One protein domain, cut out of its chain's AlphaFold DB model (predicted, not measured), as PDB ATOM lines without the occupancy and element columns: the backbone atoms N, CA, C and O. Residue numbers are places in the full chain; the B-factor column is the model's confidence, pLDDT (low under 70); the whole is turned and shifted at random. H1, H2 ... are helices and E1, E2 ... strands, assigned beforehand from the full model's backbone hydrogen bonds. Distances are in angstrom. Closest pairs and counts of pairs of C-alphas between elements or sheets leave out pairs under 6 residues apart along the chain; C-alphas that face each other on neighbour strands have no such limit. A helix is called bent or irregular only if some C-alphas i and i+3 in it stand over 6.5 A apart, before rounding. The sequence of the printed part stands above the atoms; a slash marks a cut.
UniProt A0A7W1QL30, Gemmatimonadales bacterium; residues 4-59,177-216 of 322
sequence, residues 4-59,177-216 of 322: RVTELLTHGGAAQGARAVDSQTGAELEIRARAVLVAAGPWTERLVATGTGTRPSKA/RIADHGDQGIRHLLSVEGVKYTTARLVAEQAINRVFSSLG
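What this domain is: This is residues 4 to 59 and 177 to 216 of the 322 residues of a protein of Gemmatimonadales bacterium (UniProt A0A7W1QL30). Helix H1 lies over two small three-stranded sheets that meet near the start of E2, running along the strands of both. Helix H3 covers the opposite face of the second sheet, and the short helix H2 grazes that sheet. The printed part has 96 residues with six named strands and three named helices, in the order E1 E2 E3 E4 H1 E5 H2 E6 H3, a mixed class. The first sheet, E1 E2 E3, is antiparallel, and the second, E4 E6 E5, is mixed. The whole is compact, with a radius of gyration of the C-alphas of 13.6 A and spans of 36 by 31 by 30 A.

How they stand to each other: E1, residues 4 to 11, E2, residues 14 to 22, and E3, residues 28 to 32, form a meander, each strand the antiparallel neighbour of the one before, joined as two hairpins. N 6 and O 19 are 2.9 A apart, and N 18 and O 31 are 2.9 A apart. E4, residues 36 to 38, is parallel to E6, residues 189 to 193, with N 190 and O 36 at 2.9 A. E5, residues 177 to 180, is antiparallel to E6, with N 179 and O 191 at 2.9 A. The closest C-alphas of E2 and E6, those of Ala 15 and Leu 189, are 5.5 A apart. H1, residues 41 to 52, is on the first sheet over E1, at a height over the sheet of 9.3 A; the closest C-alphas of the two, those of Leu 8 and Gly 51, are 4.7 A apart. H1 is also on the second sheet, over E6, at a height of 8.6 A. H2, residues 181 to 184, only grazes the second sheet with residues 181 to 182. H3, residues 197 to 214, is on the second sheet on the opposite face to H1, at a height of 8.7 A, and runs along the strands at 14 degrees to E6 on the local plane. Of the O i to N i+4 pairs, 4 of 8 in H1 and 12 of 14 in H3 are within hydrogen-bond range, and H2 is too short for one.

Where its parts are: E1 begins at C-alpha 4, (-6.642, -121.647, 64.127), and is 20.9 A long. E2 is 24.8 A, E3 13.3 A, E6 13.8 A and H1 17.7 A from first to last C-alpha. H3, 25.3 A long, has a kink of 26 degrees near residue 204 and ends at C-alpha 214, (-9.314, -111.405, 41.602). H1 and H3 are irregular: C-alphas 42 and 45 are 7.4 A apart, and C-alphas 198 and 201 are 7.6 A apart.

The domain as a whole: The C-alphas farthest apart, those of Gly 12 and Thr 198, are 37.9 A apart. Residues 60 to 176 are not printed, and C-alphas 59 and 177 are 17.5 A apart across this cut. Of the links that are printed whole, each is tight. Residues 196 to 202, of which 197 to 202 belong to H3, stand free. The mean pLDDT of the printed part is 92.5, with residues 55 to 59 under 70.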
ATOM      1  N   ARG A   4      -7.856-122.424  64.365       96.75
ATOM      2  CA  ARG A   4      -6.642-121.647  64.127       96.75
ATOM      3  C   ARG A   4      -5.999-122.078  62.822       96.75
ATOM      4  O   ARG A   4      -5.577-123.222  62.688       96.75
ATOM      5  N   VAL A   5      -5.887-121.156  61.872       97.19
ATOM      6  CA  VAL A   5      -5.147-121.405  60.631       97.19
ATOM      7  C   VAL A   5      -3.654-121.501  60.942       97.19
ATOM      8  O   VAL A   5      -3.081-120.595  61.546       97.19
ATOM      9  N   THR A   6      -3.029-122.596  60.523       94.94
ATOM     10  CA  THR A   6      -1.591-122.846  60.686       94.94
ATOM     11  C   THR A   6      -0.808-122.535  59.417       94.94
ATOM     12  O   THR A   6       0.322-122.059  59.506       94.94
ATOM     13  N   GLU A   7      -1.411-122.761  58.250       95.81
ATOM     14  CA  GLU A   7      -0.753-122.645  56.950       95.81
ATOM     15  C   GLU A   7      -1.763-122.271  55.856       95.81
ATOM     16  O   GLU A   7      -2.885-122.781  55.823       95.81
ATOM     17  N   LEU A   8      -1.368-121.395  54.928       97.38
ATOM     18  CA  LEU A   8      -2.117-121.148  53.697       97.38
ATOM     19  C   LEU A   8      -1.733-122.160  52.616       97.38
ATOM     20  O   LEU A   8      -0.561-122.332  52.301       97.38
ATOM     21  N   LEU A   9      -2.731-122.781  51.990       96.94
ATOM     22  CA  LEU A   9      -2.507-123.756  50.926       96.94
ATOM     23  C   LEU A   9      -2.380-123.030  49.588       96.94
ATOM     24  O   LEU A   9      -3.346-122.419  49.119       96.94
ATOM     25  N   THR A  10      -1.214-123.124  48.954       95.44
ATOM     26  CA  THR A  10      -0.958-122.565  47.622       95.44
ATOM     27  C   THR A  10      -0.490-123.652  46.658       95.44
ATOM     28  O   THR A  10       0.280-124.543  47.009       95.44
ATOM     29  N   HIS A  11      -0.995-123.626  45.424       93.19
ATOM     30  CA  HIS A  11      -0.590-124.563  44.375       93.19
ATOM     31  C   HIS A  11      -0.809-123.943  42.992       93.19
ATOM     32  O   HIS A  11      -1.813-123.270  42.753       93.19
ATOM     33  N   GLY A  12       0.148-124.139  42.078       92.00
ATOM     34  CA  GLY A  12       0.093-123.570  40.724       92.00
ATOM     35  C   GLY A  12       0.085-122.033  40.683       92.00
ATOM     36  O   GLY A  12      -0.526-121.447  39.786       92.00
ATOM     37  N   GLY A  13       0.708-121.375  41.670       94.38
ATOM     38  CA  GLY A  13       0.733-119.909  41.784       94.38
ATOM     39  C   GLY A  13      -0.614-119.294  42.180       94.38
ATOM     40  O   GLY A  13      -0.921-118.170  41.789       94.38
ATOM     41  N   ALA A  14      -1.458-120.036  42.902       96.88
ATOM     42  CA  ALA A  14      -2.735-119.549  43.409       96.88
ATOM     43  C   ALA A  14      -3.030-120.092  44.812       96.88
ATOM     44  O   ALA A  14      -2.649-121.220  45.139       96.88
ATOM     45  N   ALA A  15      -3.735-119.311  45.628       97.50
ATOM     46  CA  ALA A  15      -4.293-119.794  46.885       97.50
ATOM     47  C   ALA A  15      -5.460-120.753  46.634       97.50
ATOM     48  O   ALA A  15      -6.304-120.516  45.772       97.50
ATOM     49  N   GLN A  16      -5.506-121.834  47.411       97.31
ATOM     50  CA  GLN A  16      -6.513-122.893  47.300       97.31
ATOM     51  C   GLN A  16      -7.220-123.199  48.619       97.31
ATOM     52  O   GLN A  16      -8.099-124.064  48.656       97.31
ATOM     53  N   GLY A  17      -6.841-122.532  49.710       97.88
ATOM     54  CA  GLY A  17      -7.393-122.833  51.019       97.88
ATOM     55  C   GLY A  17      -6.431-122.589  52.170       97.88
ATOM     56  O   GLY A  17      -5.485-121.810  52.060       97.88
ATOM     57  N   ALA A  18      -6.686-123.286  53.270       98.06
ATOM     58  CA  ALA A  18      -5.902-123.216  54.489       98.06
ATOM     59  C   ALA A  18      -5.893-124.564  55.220       98.06
ATOM     60  O   ALA A  18      -6.887-125.294  55.212       98.06
ATOM     61  N   ARG A  19      -4.773-124.859  55.877       98.06
ATOM     62  CA  ARG A  19      -4.656-125.884  56.912       98.06
ATOM     63  C   ARG A  19      -4.948-125.228  58.260       98.06
ATOM     64  O   ARG A  19      -4.461-124.128  58.536       98.06
ATOM     65  N   ALA A  20      -5.779-125.859  59.075       98.06
ATOM     66  CA  ALA A  20      -6.203-125.320  60.358       98.06
ATOM     67  C   ALA A  20      -6.270-126.406  61.429       98.06
ATOM     68  O   ALA A  20      -6.348-127.589  61.116       98.06
ATOM     69  N   VAL A  21      -6.249-125.993  62.692       98.06
ATOM     70  CA  VAL A  21      -6.402-126.874  63.851       98.06
ATOM     71  C   VAL A  21      -7.584-126.386  64.669       98.06
ATOM     72  O   VAL A  21      -7.670-125.195  64.984       98.06
ATOM     73  N   ASP A  22      -8.494-127.289  65.009       97.25
ATOM     74  CA  ASP A  22      -9.500-127.038  66.034       97.25
ATOM     75  C   ASP A  22      -8.812-127.029  67.403       97.25
ATOM     76  O   ASP A  22      -8.341-128.055  67.888       97.25
ATOM     77  N   SER A  23      -8.746-125.861  68.039       94.44
ATOM     78  CA  SER A  23      -8.088-125.694  69.336       94.44
ATOM     79  C   SER A  23      -8.831-126.384  70.487       94.44
ATOM     80  O   SER A  23      -8.276-126.471  71.578       94.44
ATOM     81  N   GLN A  24     -10.071-126.844  70.286       90.88
ATOM     82  CA  GLN A  24     -10.825-127.593  71.297       90.88
ATOM     83  C   GLN A  24     -10.492-129.084  71.283       90.88
ATOM     84  O   GLN A  24     -10.411-129.706  72.339       90.88
ATOM     85  N   THR A  25     -10.309-129.659  70.095       94.56
ATOM     86  CA  THR A  25     -10.143-131.111  69.919       94.56
ATOM     87  C   THR A  25      -8.732-131.513  69.493       94.56
ATOM     88  O   THR A  25      -8.363-132.679  69.611       94.56
ATOM     89  N   GLY A  26      -7.939-130.568  68.988       96.25
ATOM     90  CA  GLY A  26      -6.655-130.822  68.340       96.25
ATOM     91  C   GLY A  26      -6.780-131.371  66.916       96.25
ATOM     92  O   GLY A  26      -5.757-131.649  66.294       96.25
ATOM     93  N   ALA A  27      -7.997-131.533  66.386       97.69
ATOM     94  CA  ALA A  27      -8.207-132.078  65.052       97.69
ATOM     95  C   ALA A  27      -7.658-131.140  63.969       97.69
ATOM     96  O   ALA A  27      -7.898-129.930  63.987       97.69
ATOM     97  N   GLU A  28      -6.951-131.711  62.995       97.94
ATOM     98  CA  GLU A  28      -6.491-130.987  61.814       97.94
ATOM     99  C   GLU A  28      -7.585-130.936  60.746       97.94
ATOM    100  O   GLU A  28      -8.277-131.919  60.477       97.94
ATOM    101  N   LEU A  29      -7.725-129.777  60.108       97.62
ATOM    102  CA  LEU A  29      -8.676-129.528  59.038       97.62
ATOM    103  C   LEU A  29      -7.950-129.007  57.803       97.62
ATOM    104  O   LEU A  29      -7.099-128.118  57.881       97.62
ATOM    105  N   GLU A  30      -8.362-129.504  56.642       98.00
ATOM    106  CA  GLU A  30      -8.010-128.918  55.356       98.00
ATOM    107  C   GLU A  30      -9.243-128.231  54.761       98.00
ATOM    108  O   GLU A  30     -10.241-128.875  54.436       98.00
ATOM    109  N   ILE A  31      -9.189-126.908  54.628       98.06
ATOM    110  CA  ILE A  31     -10.305-126.095  54.136       98.06
ATOM    111  C   ILE A  31      -9.962-125.622  52.733       98.06
ATOM    112  O   ILE A  31      -9.014-124.859  52.556       98.06
ATOM    113  N   ARG A  32     -10.744-126.036  51.732       98.25
ATOM    114  CA  ARG A  32     -10.565-125.618  50.334       98.25
ATOM    115  C   ARG A  32     -11.423-124.401  49.995       98.25
ATOM    116  O   ARG A  32     -12.598-124.337  50.350       98.25
ATOM    117  N   ALA A  33     -10.844-123.447  49.272       97.88
ATOM    118  CA  ALA A  33     -11.505-122.213  48.860       97.88
ATOM    119  C   ALA A  33     -11.027-121.747  47.477       97.88
ATOM    120  O   ALA A  33      -9.900-122.011  47.069       97.88
ATOM    121  N   ARG A  34     -11.889-121.014  46.756       97.44
ATOM    122  CA  ARG A  34     -11.553-120.423  45.441       97.44
ATOM    123  C   ARG A  34     -10.640-119.195  45.547       97.44
ATOM    124  O   ARG A  34      -9.929-118.884  44.605       97.44
ATOM    125  N   ALA A  35     -10.725-118.486  46.665       98.00
ATOM    126  CA  ALA A  35      -9.886-117.355  47.028       98.00
ATOM    127  C   ALA A  35      -9.759-117.323  48.552       98.00
ATOM    128  O   ALA A  35     -10.654-117.800  49.256       98.00
ATOM    129  N   VAL A  36      -8.674-116.739  49.051       98.31
ATOM    130  CA  VAL A  36      -8.409-116.580  50.482       98.31
ATOM    131  C   VAL A  36      -8.207-115.099  50.783       98.31
ATOM    132  O   VAL A  36      -7.324-114.466  50.212       98.31
ATOM    133  N   LEU A  37      -9.023-114.554  51.687       98.19
ATOM    134  CA  LEU A  37      -8.854-113.212  52.244       98.19
ATOM    135  C   LEU A  37      -8.351-113.329  53.684       98.19
ATOM    136  O   LEU A  37      -9.070-113.806  54.561       98.19
ATOM    137  N   VAL A  38      -7.131-112.867  53.937       97.56
ATOM    138  CA  VAL A  38      -6.537-112.830  55.274       97.56
ATOM    139  C   VAL A  38      -6.943-111.538  55.981       97.56
ATOM    140  O   VAL A  38      -6.453-110.462  55.648       97.56
ATOM    141  N   ALA A  39      -7.819-111.653  56.978       96.12
ATOM    142  CA  ALA A  39      -8.285-110.552  57.828       96.12
ATOM    143  C   ALA A  39      -7.863-110.753  59.294       96.12
ATOM    144  O   ALA A  39      -8.647-110.562  60.218       96.12
ATOM    145  N   ALA A  40      -6.619-111.184  59.509       93.06
ATOM    146  CA  ALA A  40      -6.114-111.608  60.812       93.06
ATOM    147  C   ALA A  40      -5.499-110.457  61.629       93.06
ATOM    148  O   ALA A  40      -4.709-110.712  62.528       93.06
ATOM    149  N   GLY A  41      -5.801-109.191  61.314       89.50
ATOM    150  CA  GLY A  41      -5.284-108.023  62.037       89.50
ATOM    151  C   GLY A  41      -3.753-108.068  62.225       89.50
ATOM    152  O   GLY A  41      -3.024-108.210  61.240       89.50
ATOM    153  N   PRO A  42      -3.236-108.012  63.467       86.00
ATOM    154  CA  PRO A  42      -1.803-108.132  63.751       86.00
ATOM    155  C   PRO A  42      -1.158-109.465  63.303       86.00
ATOM    156  O   PRO A  42       0.062-109.613  63.227       86.00
ATOM    157  N   TRP A  43      -1.922-110.486  62.962       89.31
ATOM    158  CA  TRP A  43      -1.356-111.758  62.510       89.31
ATOM    159  C   TRP A  43      -1.329-111.890  60.982       89.31
ATOM    160  O   TRP A  43      -0.750-112.844  60.466       89.31
ATOM    161  N   THR A  44      -1.861-110.901  60.249       90.38
ATOM    162  CA  THR A  44      -1.994-110.926  58.783       90.38
ATOM    163  C   THR A  44      -0.671-111.178  58.061       90.38
ATOM    164  O   THR A  44      -0.592-112.115  57.273       90.38
ATOM    165  N   GLU A  45       0.380-110.398  58.334       87.69
ATOM    166  CA  GLU A  45       1.661-110.545  57.621       87.69
ATOM    167  C   GLU A  45       2.298-111.921  57.843       87.69
ATOM    168  O   GLU A  45       2.773-112.548  56.897       87.69
ATOM    169  N   ARG A  46       2.254-112.422  59.086       88.94
ATOM    170  CA  ARG A  46       2.767-113.752  59.432       88.94
ATOM    171  C   ARG A  46       2.001-114.845  58.695       88.94
ATOM    172  O   ARG A  46       2.622-115.782  58.209       88.94
ATOM    173  N   LEU A  47       0.676-114.733  58.612       91.69
ATOM    174  CA  LEU A  47      -0.139-115.738  57.943       91.69
ATOM    175  C   LEU A  47       0.048-115.701  56.420       91.69
ATOM    176  O   LEU A  47       0.241-116.750  55.811       91.69
ATOM    177  N   VAL A  48       0.085-114.514  55.809       92.38
ATOM    178  CA  VAL A  48       0.382-114.352  54.372       92.38
ATOM    179  C   VAL A  48       1.739-114.960  54.016       92.38
ATOM    180  O   VAL A  48       1.833-115.681  53.024       92.38
ATOM    181  N   ALA A  49       2.762-114.739  54.850       90.56
ATOM    182  CA  ALA A  49       4.105-115.283  54.654       90.56
ATOM    183  C   ALA A  49       4.134-116.819  54.534       90.56
ATOM    184  O   ALA A  49       4.982-117.351  53.819       90.56
ATOM    185  N   THR A  50       3.199-117.532  55.179       92.06
ATOM    186  CA  THR A  50       3.092-118.997  55.038       92.06
ATOM    187  C   THR A  50       2.684-119.424  53.628       92.06
ATOM    188  O   THR A  50       3.136-120.460  53.162       92.06
ATOM    189  N   GLY A  51       1.880-118.618  52.926       87.25
ATOM    190  CA  GLY A  51       1.404-118.937  51.576       87.25
ATOM    191  C   GLY A  51       2.321-118.440  50.460       87.25
ATOM    192  O   GLY A  51       2.434-119.089  49.422       87.25
ATOM    193  N   THR A  52       2.973-117.291  50.655       86.19
ATOM    194  CA  THR A  52       3.876-116.685  49.660       86.19
ATOM    195  C   THR A  52       5.309-117.206  49.749       86.19
ATOM    196  O   THR A  52       6.100-116.968  48.839       86.19
ATOM    197  N   GLY A  53       5.685-117.859  50.855       82.06
ATOM    198  CA  GLY A  53       7.071-118.259  51.123       82.06
ATOM    199  C   GLY A  53       8.018-117.076  51.374       82.06
ATOM    200  O   GLY A  53       9.233-117.256  51.443       82.06
ATOM    201  N   THR A  54       7.493-115.854  51.515       77.75
ATOM    202  CA  THR A  54       8.298-114.653  51.764       77.75
ATOM    203  C   THR A  54       8.538-114.472  53.257       77.75
ATOM    204  O   THR A  54       7.582-114.440  54.029       77.75
ATOM    205  N   ARG A  55       9.786-114.250  53.684       66.38
ATOM    206  CA  ARG A  55      10.044-113.778  55.054       66.38
ATOM    207  C   ARG A  55       9.546-112.335  55.217       66.38
ATOM    208  O   ARG A  55       9.834-111.516  54.341       66.38
ATOM    209  N   PRO A  56       8.865-111.989  56.326       60.91
ATOM    210  CA  PRO A  56       8.592-110.594  56.659       60.91
ATOM    211  C   PRO A  56       9.921-109.831  56.723       60.91
ATOM    212  O   PRO A  56      10.802-110.188  57.501       60.91
ATOM    213  N   SER A  57      10.109-108.833  55.856       53.69
ATOM    214  CA  SER A  57      11.411-108.177  55.667       53.69
ATOM    215  C   SER A  57      11.597-106.891  56.479       53.69
ATOM    216  O   SER A  57      12.658-106.275  56.390       53.69
ATOM    217  N   LYS A  58      10.603-106.456  57.268       57.56
ATOM    218  CA  LYS A  58      10.646-105.185  58.012       57.56
ATOM    219  C   LYS A  58      10.254-105.328  59.486       57.56
ATOM    220  O   LYS A  58       9.508-106.224  59.860       57.56
ATOM    221  N   ALA A  59      10.801-104.405  60.286       53.38
ATOM    222  CA  ALA A  59      10.523-104.179  61.706       53.38
ATOM    223  C   ALA A  59       9.012-104.021  61.995       53.38
ATOM    224  O   ALA A  59       8.262-103.680  61.076       53.38
ATOM    225  N   ARG A 177      -5.338-100.968  54.439       91.81
ATOM    226  CA  ARG A 177      -4.640-101.630  53.338       91.81
ATOM    227  C   ARG A 177      -5.412-102.858  52.899       91.81
ATOM    228  O   ARG A 177      -5.718-103.719  53.714       91.81
ATOM    229  N   ILE A 178      -5.664-102.954  51.599       94.81
ATOM    230  CA  ILE A 178      -6.138-104.174  50.945       94.81
ATOM    231  C   ILE A 178      -5.074-104.543  49.918       94.81
ATOM    232  O   ILE A 178      -4.858-103.795  48.964       94.81
ATOM    233  N   ALA A 179      -4.371-105.648  50.141       93.25
ATOM    234  CA  ALA A 179      -3.328-106.122  49.242       93.25
ATOM    235  C   ALA A 179      -3.835-107.317  48.432       93.25
ATOM    236  O   ALA A 179      -4.418-108.244  48.992       93.25
ATOM    237  N   ASP A 180      -3.592-107.286  47.123       94.50
ATOM    238  CA  ASP A 180      -3.682-108.455  46.253       94.50
ATOM    239  C   ASP A 180      -2.266-109.015  46.093       94.50
ATOM    240  O   ASP A 180      -1.344-108.295  45.705       94.50
ATOM    241  N   HIS A 181      -2.075-110.279  46.457       94.00
ATOM    242  CA  HIS A 181      -0.770-110.935  46.424       94.00
ATOM    243  C   HIS A 181      -0.497-111.627  45.078       94.00
ATOM    244  O   HIS A 181       0.518-112.313  44.937       94.00
ATOM    245  N   GLY A 182      -1.344-111.399  44.064       89.81
ATOM    246  CA  GLY A 182      -1.104-111.826  42.685       89.81
ATOM    247  C   GLY A 182       0.218-111.303  42.118       89.81
ATOM    248  O   GLY A 182       0.962-112.076  41.518       89.81
ATOM    249  N   ASP A 183       0.568-110.045  42.407       81.69
ATOM    250  CA  ASP A 183       1.847-109.431  42.001       81.69
ATOM    251  C   ASP A 183       3.060-110.072  42.698       81.69
ATOM    252  O   ASP A 183       4.192-109.970  42.233       81.69
ATOM    253  N   GLN A 184       2.824-110.764  43.816       83.06
ATOM    254  CA  GLN A 184       3.820-111.552  44.546       83.06
ATOM    255  C   GLN A 184       3.828-113.025  44.103       83.06
ATOM    256  O   GLN A 184       4.447-113.864  44.754       83.06
ATOM    257  N   GLY A 185       3.135-113.353  43.007       89.06
ATOM    258  CA  GLY A 185       3.098-114.684  42.405       89.06
ATOM    259  C   GLY A 185       1.982-115.598  42.916       89.06
ATOM    260  O   GLY A 185       1.882-116.729  42.440       89.06
ATOM    261  N   ILE A 186       1.131-115.137  43.843       95.88
ATOM    262  CA  ILE A 186       0.044-115.942  44.416       95.88
ATOM    263  C   ILE A 186      -1.313-115.320  44.082       95.88
ATOM    264  O   ILE A 186      -1.841-114.476  44.805       95.88
ATOM    265  N   ARG A 187      -1.919-115.776  42.984       96.44
ATOM    266  CA  ARG A 187      -3.278-115.374  42.592       96.44
ATOM    267  C   ARG A 187      -4.302-115.758  43.663       96.44
ATOM    268  O   ARG A 187      -4.151-116.768  44.350       96.44
ATOM    269  N   HIS A 188      -5.378-114.979  43.760       97.38
ATOM    270  CA  HIS A 188      -6.513-115.225  44.664       97.38
ATOM    271  C   HIS A 188      -6.166-115.233  46.160       97.38
ATOM    272  O   HIS A 188      -6.994-115.640  46.978       97.38
ATOM    273  N   LEU A 189      -4.972-114.762  46.525       97.75
ATOM    274  CA  LEU A 189      -4.608-114.447  47.897       97.75
ATOM    275  C   LEU A 189      -4.720-112.939  48.096       97.75
ATOM    276  O   LEU A 189      -4.021-112.162  47.450       97.75
ATOM    277  N   LEU A 190      -5.587-112.533  49.012       97.50
ATOM    278  CA  LEU A 190      -5.755-111.145  49.410       97.50
ATOM    279  C   LEU A 190      -5.529-111.014  50.911       97.50
ATOM    280  O   LEU A 190      -5.748-111.958  51.671       97.50
ATOM    281  N   SER A 191      -5.141-109.828  51.355       96.31
ATOM    282  CA  SER A 191      -5.097-109.500  52.776       96.31
ATOM    283  C   SER A 191      -5.678-108.126  53.060       96.31
ATOM    284  O   SER A 191      -5.669-107.241  52.201       96.31
ATOM    285  N   VAL A 192      -6.199-107.961  54.273       95.50
ATOM    286  CA  VAL A 192      -6.717-106.691  54.768       95.50
ATOM    287  C   VAL A 192      -6.084-106.340  56.110       95.50
ATOM    288  O   VAL A 192      -6.034-107.147  57.040       95.50
ATOM    289  N   GLU A 193      -5.620-105.100  56.207       91.94
ATOM    290  CA  GLU A 193      -5.228-104.454  57.451       91.94
ATOM    291  C   GLU A 193      -6.134-103.237  57.658       91.94
ATOM    292  O   GLU A 193      -6.077-102.256  56.913       91.94
ATOM    293  N   GLY A 194      -7.027-103.332  58.642       90.19
ATOM    294  CA  GLY A 194      -7.894-102.225  59.038       90.19
ATOM    295  C   GLY A 194      -7.168-101.227  59.941       90.19
ATOM    296  O   GLY A 194      -6.193-101.574  60.600       90.19
ATOM    297  N   VAL A 195      -7.681 -99.994  60.000       90.38
ATOM    298  CA  VAL A 195      -7.152 -98.926  60.874       90.38
ATOM    299  C   VAL A 195      -8.194 -98.437  61.879       90.38
ATOM    300  O   VAL A 195      -7.872 -98.202  63.037       90.38
ATOM    301  N   LYS A 196      -9.457 -98.280  61.457       90.88
ATOM    302  CA  LYS A 196     -10.537 -97.729  62.288       90.88
ATOM    303  C   LYS A 196     -11.735 -98.665  62.291       90.88
ATOM    304  O   LYS A 196     -12.159 -99.135  61.238       90.88
ATOM    305  N   TYR A 197     -12.323 -98.868  63.466       89.88
ATOM    306  CA  TYR A 197     -13.553 -99.649  63.596       89.88
ATOM    307  C   TYR A 197     -14.728 -98.992  62.856       89.88
ATOM    308  O   TYR A 197     -15.482 -99.659  62.156       89.88
ATOM    309  N   THR A 198     -14.830 -97.660  62.917       92.00
ATOM    310  CA  THR A 198     -15.911 -96.883  62.287       92.00
ATOM    311  C   THR A 198     -15.976 -97.029  60.766       92.00
ATOM    312  O   THR A 198     -17.042 -96.863  60.179       92.00
ATOM    313  N   THR A 199     -14.864 -97.373  60.109       94.38
ATOM    314  CA  THR A 199     -14.810 -97.582  58.654       94.38
ATOM    315  C   THR A 199     -14.845 -99.056  58.254       94.38
ATOM    316  O   THR A 199     -14.853 -99.356  57.058       94.38
ATOM    317  N   ALA A 200     -14.918 -99.986  59.215       95.12
ATOM    318  CA  ALA A 200     -14.777-101.422  58.973       95.12
ATOM    319  C   ALA A 200     -15.759-101.957  57.919       95.12
ATOM    320  O   ALA A 200     -15.358-102.730  57.052       95.12
ATOM    321  N   ARG A 201     -17.019-101.493  57.922       96.94
ATOM    322  CA  ARG A 201     -18.029-101.880  56.918       96.94
ATOM    323  C   ARG A 201     -17.589-101.539  55.490       96.94
ATOM    324  O   ARG A 201     -17.681-102.382  54.602       96.94
ATOM    325  N   LEU A 202     -17.111-100.310  55.270       96.88
ATOM    326  CA  LEU A 202     -16.664 -99.854  53.951       96.88
ATOM    327  C   LEU A 202     -15.404-100.605  53.506       96.88
ATOM    328  O   LEU A 202     -15.301-100.998  52.348       96.88
ATOM    329  N   VAL A 203     -14.470-100.847  54.428       97.38
ATOM    330  CA  VAL A 203     -13.252-101.620  54.144       97.38
ATOM    331  C   VAL A 203     -13.590-103.066  53.780       97.38
ATOM    332  O   VAL A 203     -13.025-103.602  52.831       97.38
ATOM    333  N   ALA A 204     -14.544-103.688  54.478       97.56
ATOM    334  CA  ALA A 204     -15.016-105.031  54.155       97.56
ATOM    335  C   ALA A 204     -15.640-105.085  52.754       97.56
ATOM    336  O   ALA A 204     -15.317-105.977  51.975       97.56
ATOM    337  N   GLU A 205     -16.477-104.106  52.401       98.06
ATOM    338  CA  GLU A 205     -17.032-103.982  51.050       98.06
ATOM    339  C   GLU A 205     -15.924-103.877  49.991       98.06
ATOM    340  O   GLU A 205     -15.901-104.658  49.042       98.06
ATOM    341  N   GLN A 206     -14.950-102.985  50.180       97.69
ATOM    342  CA  GLN A 206     -13.817-102.833  49.260       97.69
ATOM    343  C   GLN A 206     -12.981-104.116  49.140       97.69
ATOM    344  O   GLN A 206     -12.588-104.492  48.032       97.69
ATOM    345  N   ALA A 207     -12.733-104.812  50.252       97.88
ATOM    346  CA  ALA A 207     -11.974-106.058  50.265       97.88
ATOM    347  C   ALA A 207     -12.704-107.161  49.488       97.88
ATOM    348  O   ALA A 207     -12.102-107.817  48.637       97.88
ATOM    349  N   ILE A 208     -14.012-107.321  49.706       98.00
ATOM    350  CA  ILE A 208     -14.833-108.287  48.970       98.00
ATOM    351  C   ILE A 208     -14.896-107.937  47.481       98.00
ATOM    352  O   ILE A 208     -14.728-108.827  46.648       98.00
ATOM    353  N   ASN A 209     -15.028-106.660  47.116       97.88
ATOM    354  CA  ASN A 209     -14.978-106.230  45.714       97.88
ATOM    355  C   ASN A 209     -13.662-106.659  45.045       97.88
ATOM    356  O   ASN A 209     -13.655-107.086  43.887       97.88
ATOM    357  N   ARG A 210     -12.548-106.601  45.784       97.38
ATOM    358  CA  ARG A 210     -11.240-107.047  45.298       97.38
ATOM    359  C   ARG A 210     -11.142-108.567  45.176       97.38
ATOM    360  O   ARG A 210     -10.570-109.039  44.198       97.38
ATOM    361  N   VAL A 211     -11.772-109.325  46.077       97.75
ATOM    362  CA  VAL A 211     -11.909-110.789  45.953       97.75
ATOM    363  C   VAL A 211     -12.672-111.162  44.672       97.75
ATOM    364  O   VAL A 211     -12.214-112.021  43.922       97.75
ATOM    365  N   PHE A 212     -13.800-110.503  44.375       98.00
ATOM    366  CA  PHE A 212     -14.555-110.730  43.131       98.00
ATOM    367  C   PHE A 212     -13.718-110.423  41.886       98.00
ATOM    368  O   PHE A 212     -13.650-111.248  40.974       98.00
ATOM    369  N   SER A 213     -13.031-109.278  41.886       96.38
ATOM    370  CA  SER A 213     -12.126-108.880  40.806       96.38
ATOM    371  C   SER A 213     -10.997-109.896  40.597       96.38
ATOM    372  O   SER A 213     -10.756-110.291  39.458       96.38
ATOM    373  N   SER A 214     -10.369-110.383  41.672       96.12
ATOM    374  CA  SER A 214      -9.314-111.405  41.602       96.12
ATOM    375  C   SER A 214      -9.820-112.718  40.997       96.12
ATOM    376  O   SER A 214      -9.086-113.403  40.292       96.12
ATOM    377  N   LEU A 215     -11.093-113.060  41.217       96.56
ATOM    378  CA  LEU A 215     -11.754-114.231  40.631       96.56
ATOM    379  C   LEU A 215     -12.273-114.006  39.197       96.56
ATOM    380  O   LEU A 215     -12.916-114.904  38.651       96.56
ATOM    381  N   GLY A 216     -12.060-112.827  38.602       96.62
ATOM    382  CA  GLY A 216     -12.589-112.478  37.278       96.62
ATOM    383  C   GLY A 216     -14.117-112.387  37.236       96.62
ATOM    384  O   GLY A 216     -14.729-112.679  36.211       96.62
TER     385      GLY A 216